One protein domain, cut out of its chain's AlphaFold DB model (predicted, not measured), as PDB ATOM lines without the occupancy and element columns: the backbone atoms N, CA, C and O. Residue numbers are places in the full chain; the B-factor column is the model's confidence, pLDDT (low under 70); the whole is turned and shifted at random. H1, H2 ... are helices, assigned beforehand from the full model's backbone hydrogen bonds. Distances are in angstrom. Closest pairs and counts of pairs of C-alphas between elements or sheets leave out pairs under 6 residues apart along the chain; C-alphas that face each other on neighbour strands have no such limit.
ATOM      1  N   GLU A  81     221.523 213.544 184.939       60.41
ATOM      2  CA  GLU A  81     221.211 213.464 183.503       60.41
ATOM      3  C   GLU A  81     222.228 214.214 182.623       60.41
ATOM      4  O   GLU A  81     222.912 213.601 181.804       60.41
ATOM      5  N   THR A  82     222.459 215.501 182.902       63.25
ATOM      6  CA  THR A  82     223.407 216.366 182.169       63.25
ATOM      7  C   THR A  82     224.866 215.890 182.258       63.25
ATOM      8  O   THR A  82     225.704 216.244 181.425       63.25
ATOM      9  N   LEU A  83     225.201 215.089 183.277       66.38
ATOM     10  CA  LEU A  83     226.514 214.454 183.398       66.38
ATOM     11  C   LEU A  83     226.624 213.228 182.478       66.38
ATOM     12  O   LEU A  83     227.658 213.057 181.833       66.38
ATOM     13  N   HIS A  84     225.566 212.417 182.368       69.88
ATOM     14  CA  HIS A  84     225.539 211.257 181.471       69.88
ATOM     15  C   HIS A  84     225.582 211.686 179.998       69.88
ATOM     16  O   HIS A  84     226.378 211.131 179.245       69.88
ATOM     17  N   GLU A  85     224.842 212.729 179.599       73.19
ATOM     18  CA  GLU A  85     224.941 213.308 178.245       73.19
ATOM     19  C   GLU A  85     226.391 213.672 177.884       73.19
ATOM     20  O   GLU A  85     226.908 213.299 176.827       73.19
ATOM     21  N   LYS A  86     227.085 214.363 178.796       75.38
ATOM     22  CA  LYS A  86     228.460 214.822 178.573       75.38
ATOM     23  C   LYS A  86     229.473 213.673 178.558       75.38
ATOM     24  O   LYS A  86     230.432 213.731 177.789       75.38
ATOM     25  N   ILE A  87     229.242 212.620 179.346       77.38
ATOM     26  CA  ILE A  87     230.011 211.368 179.286       77.38
ATOM     27  C   ILE A  87     229.808 210.681 177.928       77.38
ATOM     28  O   ILE A  87     230.797 210.310 177.299       77.38
ATOM     29  N   THR A  88     228.576 210.585 177.422       76.00
ATOM     30  CA  THR A  88     228.271 209.982 176.110       76.00
ATOM     31  C   THR A  88     228.938 210.735 174.954       76.00
ATOM     32  O   THR A  88     229.532 210.109 174.072       76.00
ATOM     33  N   ILE A  89     228.922 212.074 174.973       79.38
ATOM     34  CA  ILE A  89     229.623 212.907 173.976       79.38
ATOM     35  C   ILE A  89     231.136 212.628 173.991       79.38
ATOM     36  O   ILE A  89     231.742 212.440 172.933       79.38
ATOM     37  N   LEU A  90     231.748 212.561 175.179       78.38
ATOM     38  CA  LEU A  90     233.174 212.256 175.319       78.38
ATOM     39  C   LEU A  90     233.493 210.824 174.867       78.38
ATOM     40  O   LEU A  90     234.397 210.642 174.054       78.38
ATOM     41  N   ALA A  91     232.731 209.822 175.313       80.75
ATOM     42  CA  ALA A  91     232.914 208.421 174.931       80.75
ATOM     43  C   ALA A  91     232.887 208.239 173.403       80.75
ATOM     44  O   ALA A  91     233.805 207.641 172.837       80.75
ATOM     45  N   ASN A  92     231.904 208.839 172.723       80.19
ATOM     46  CA  ASN A  92     231.823 208.833 171.261       80.19
ATOM     47  C   ASN A  92     233.039 209.506 170.605       80.19
ATOM     48  O   ASN A  92     233.580 208.976 169.633       80.19
ATOM     49  N   ARG A  93     233.521 210.635 171.143       84.88
ATOM     50  CA  ARG A  93     234.688 211.324 170.575       84.88
ATOM     51  C   ARG A  93     235.983 210.525 170.727       84.88
ATOM     52  O   ARG A  93     236.786 210.527 169.798       84.88
ATOM     53  N   VAL A  94     236.198 209.829 171.846       86.00
ATOM     54  CA  VAL A  94     237.424 209.026 172.019       86.00
ATOM     55  C   VAL A  94     237.342 207.672 171.291       86.00
ATOM     56  O   VAL A  94     238.390 207.085 171.054       86.00
ATOM     57  N   ARG A  95     236.163 207.176 170.875       82.69
ATOM     58  CA  ARG A  95     236.075 206.040 169.922       82.69
ATOM     59  C   ARG A  95     236.625 206.435 168.544       82.69
ATOM     60  O   ARG A  95     237.580 205.831 168.082       82.69
ATOM     61  N   GLN A  96     236.160 207.562 167.991       84.56
ATOM     62  CA  GLN A  96     236.651 208.107 166.707       84.56
ATOM     63  C   GLN A  96     238.181 208.301 166.660       84.56
ATOM     64  O   GLN A  96     238.792 208.202 165.597       84.56
ATOM     65  N   LEU A  97     238.802 208.617 167.803       87.25
ATOM     66  CA  LEU A  97     240.256 208.769 167.916       87.25
ATOM     67  C   LEU A  97     240.994 207.421 167.925       87.25
ATOM     68  O   LEU A  97     242.104 207.347 167.407       87.25
ATOM     69  N   GLU A  98     240.388 206.362 168.463       88.81
ATOM     70  CA  GLU A  98     240.937 205.000 168.414       88.81
ATOM     71  C   GLU A  98     240.785 204.369 167.036       88.81
ATOM     72  O   GLU A  98     241.754 203.806 166.533       88.81
ATOM     73  N   ASP A  99     239.633 204.543 166.382       85.88
ATOM     74  CA  ASP A  99     239.421 204.106 164.997       85.88
ATOM     75  C   ASP A  99     240.463 204.755 164.065       85.88
ATOM     76  O   ASP A  99     241.126 204.089 163.264       85.88
ATOM     77  N   GLY A 100     240.684 206.066 164.231       88.25
ATOM     78  CA  GLY A 100     241.724 206.809 163.519       88.25
ATOM     79  C   GLY A 100     243.145 206.323 163.834       88.25
ATOM     80  O   GLY A 100     243.964 206.201 162.922       88.25
ATOM     81  N   LEU A 101     243.439 205.997 165.097       89.56
ATOM     82  CA  LEU A 101     244.732 205.450 165.520       89.56
ATOM     83  C   LEU A 101     244.971 204.035 164.964       89.56
ATOM     84  O   LEU A 101     246.088 203.731 164.550       89.56
ATOM     85  N   ALA A 102     243.936 203.196 164.882       84.56
ATOM     86  CA  ALA A 102     244.000 201.859 164.293       84.56
ATOM     87  C   ALA A 102     244.313 201.923 162.790       84.56
ATOM     88  O   ALA A 102     245.232 201.256 162.308       84.56
ATOM     89  N   VAL A 103     243.606 202.787 162.053       87.12
ATOM     90  CA  VAL A 103     243.820 203.027 160.612       87.12
ATOM     91  C   VAL A 103     245.156 203.734 160.324       87.12
ATOM     92  O   VAL A 103     245.707 203.594 159.231       87.12
ATOM     93  N   ALA A 104     245.708 204.480 161.285       87.12
ATOM     94  CA  ALA A 104     247.046 205.057 161.176       87.12
ATOM     95  C   ALA A 104     248.152 204.020 161.444       87.12
ATOM     96  O   ALA A 104     249.084 203.909 160.650       87.12
ATOM     97  N   HIS A 105     248.050 203.248 162.532       85.38
ATOM     98  CA  HIS A 105     249.105 202.327 162.966       85.38
ATOM     99  C   HIS A 105     249.204 201.069 162.094       85.38
ATOM    100  O   HIS A 105     250.309 200.608 161.814       85.38
ATOM    101  N   SER A 106     248.081 200.563 161.573       83.12
ATOM    102  CA  SER A 106     248.053 199.411 160.651       83.12
ATOM    103  C   SER A 106     248.800 199.633 159.325       83.12
ATOM    104  O   SER A 106     249.053 198.678 158.593       83.12
ATOM    105  N   LYS A 107     249.190 200.878 159.011       85.50
ATOM    106  CA  LYS A 107     250.026 201.229 157.847       85.50
ATOM    107  C   LYS A 107     251.532 201.123 158.120       85.50
ATOM    108  O   LYS A 107     252.315 201.217 157.179       85.50
ATOM    109  N   THR A 108     251.938 200.964 159.380       82.19
ATOM    110  CA  THR A 108     253.347 200.911 159.819       82.19
ATOM    111  C   THR A 108     253.674 199.745 160.753       82.19
ATOM    112  O   THR A 108     254.852 199.449 160.928       82.19
ATOM    113  N   SER A 109     252.681 199.050 161.317       79.88
ATOM    114  CA  SER A 109     252.869 197.783 162.031       79.88
ATOM    115  C   SER A 109     251.718 196.808 161.781       79.88
ATOM    116  O   SER A 109     250.568 197.210 161.614       79.88
ATOM    117  N   HIS A 110     252.026 195.510 161.824       72.69
ATOM    118  CA  HIS A 110     251.038 194.429 161.822       72.69
ATOM    119  C   HIS A 110     250.539 194.061 163.233       72.69
ATOM    120  O   HIS A 110     249.611 193.267 163.366       72.69
ATOM    121  N   THR A 111     251.126 194.632 164.292       76.81
ATOM    122  CA  THR A 111     250.651 194.476 165.678       76.81
ATOM    123  C   THR A 111     249.680 195.600 166.055       76.81
ATOM    124  O   THR A 111     249.911 196.745 165.660       76.81
ATOM    125  N   PRO A 112     248.635 195.346 166.867       76.75
ATOM    126  CA  PRO A 112     247.784 196.415 167.386       76.75
ATOM    127  C   PRO A 112     248.584 197.379 168.277       76.75
ATOM    128  O   PRO A 112     249.490 196.972 169.007       76.75
ATOM    129  N   HIS A 113     248.240 198.667 168.229       83.75
ATOM    130  CA  HIS A 113     248.895 199.691 169.046       83.75
ATOM    131  C   HIS A 113     248.578 199.480 170.543       83.75
ATOM    132  O   HIS A 113     247.427 199.177 170.853       83.75
ATOM    133  N   PRO A 114     249.506 199.710 171.497       83.88
ATOM    134  CA  PRO A 114     249.247 199.468 172.924       83.88
ATOM    135  C   PRO A 114     248.033 200.217 173.499       83.88
ATOM    136  O   PRO A 114     247.311 199.674 174.325       83.88
ATOM    137  N   LEU A 115     247.747 201.431 173.010       81.25
ATOM    138  CA  LEU A 115     246.551 202.201 173.408       81.25
ATOM    139  C   LEU A 115     245.227 201.665 172.823       81.25
ATOM    140  O   LEU A 115     244.173 202.207 173.126       81.25
ATOM    141  N   LEU A 116     245.276 200.620 171.991       83.00
ATOM    142  CA  LEU A 116     244.124 199.910 171.421       83.00
ATOM    143  C   LEU A 116     243.947 198.515 172.049       83.00
ATOM    144  O   LEU A 116     243.266 197.658 171.490       83.00
ATOM    145  N   SER A 117     244.577 198.255 173.199       81.56
ATOM    146  CA  SER A 117     244.367 197.019 173.959       81.56
ATOM    147  C   SER A 117     242.899 196.876 174.378       81.56
ATOM    148  O   SER A 117     242.297 197.851 174.833       81.56
ATOM    149  N   ASN A 118     242.346 195.660 174.296       73.12
ATOM    150  CA  ASN A 118     240.924 195.382 174.553       73.12
ATOM    151  C   ASN A 118     240.398 195.931 175.892       73.12
ATOM    152  O   ASN A 118     239.233 196.316 175.960       73.12
ATOM    153  N   GLU A 119     241.243 195.987 176.925       74.56
ATOM    154  CA  GLU A 119     240.940 196.557 178.243       74.56
ATOM    155  C   GLU A 119     240.633 198.064 178.169       74.56
ATOM    156  O   GLU A 119     239.566 198.498 178.603       74.56
ATOM    157  N   LEU A 120     241.510 198.850 177.533       77.56
ATOM    158  CA  LEU A 120     241.317 200.295 177.346       77.56
ATOM    159  C   LEU A 120     240.080 200.608 176.488       77.56
ATOM    160  O   LEU A 120     239.354 201.561 176.783       77.56
ATOM    161  N   LEU A 121     239.782 199.765 175.492       76.50
ATOM    162  CA  LEU A 121     238.576 199.896 174.666       76.50
ATOM    163  C   LEU A 121     237.276 199.719 175.485       76.50
ATOM    164  O   LEU A 121     236.263 200.347 175.162       76.50
ATOM    165  N   GLN A 122     237.277 198.926 176.571       71.25
ATOM    166  CA  GLN A 122     236.073 198.726 177.402       71.25
ATOM    167  C   GLN A 122     235.683 199.960 178.228       71.25
ATOM    168  O   GLN A 122     234.507 200.107 178.565       71.25
ATOM    169  N   ILE A 123     236.625 200.866 178.524       72.94
ATOM    170  CA  ILE A 123     236.432 202.022 179.430       72.94
ATOM    171  C   ILE A 123     235.293 202.956 178.962       72.94
ATOM    172  O   ILE A 123     234.762 203.744 179.742       72.94
ATOM    173  N   LYS A 124     234.891 202.862 177.688       65.69
ATOM    174  CA  LYS A 124     233.879 203.717 177.045       65.69
ATOM    175  C   LYS A 124     232.523 203.047 176.846       65.69
ATOM    176  O   LYS A 124     231.707 203.593 176.095       65.69
TER     177      LYS A 124
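Overview. This is residues 81 to 124 of the 829 residues of the protein "Fungal_trans domain-containing protein" of Gymnopilus dilepis (UniProt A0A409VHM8). One long helix, H1, makes the longest axis; beyond its end the backbone turns round and folds back alongside it, ending with a short helix, H2, next to the middle stretch of H1 but just apart from it. The printed part has 44 residues with two named helices, H1 then H2, and no named strand; the class is all helix. It is loose, with a radius of gyration of the C-alphas of 12.6 A, and a rod spanning 41 by 18 by 7 A.

Along the chain. H1, residues 81 to 105, runs 36.4 A from C-alpha 81 at (221.211, 213.464, 183.503) to C-alpha 105 at (249.105, 202.327, 162.966). H2, residues 118 to 122, ends at C-alpha 122 at (236.073, 198.726, 177.402).

Arrangement. H1 and H2 are only just apart, with their closest C-alphas at 8.2 A. In H2 the O i to N i+4 pair is within hydrogen-bond range; in H1, 20 of 21 are.

Size, cuts and confidence. The C-alphas of Glu 81 and Thr 108, the two farthest apart, are 41.8 A apart. The link from H1 to H2, 12 residues, is long. Residues 81 to 86, in H1, and 106 to 111 stand free. The printed part has no cut; pLDDT is under 70 at residues 81 to 84 and 124.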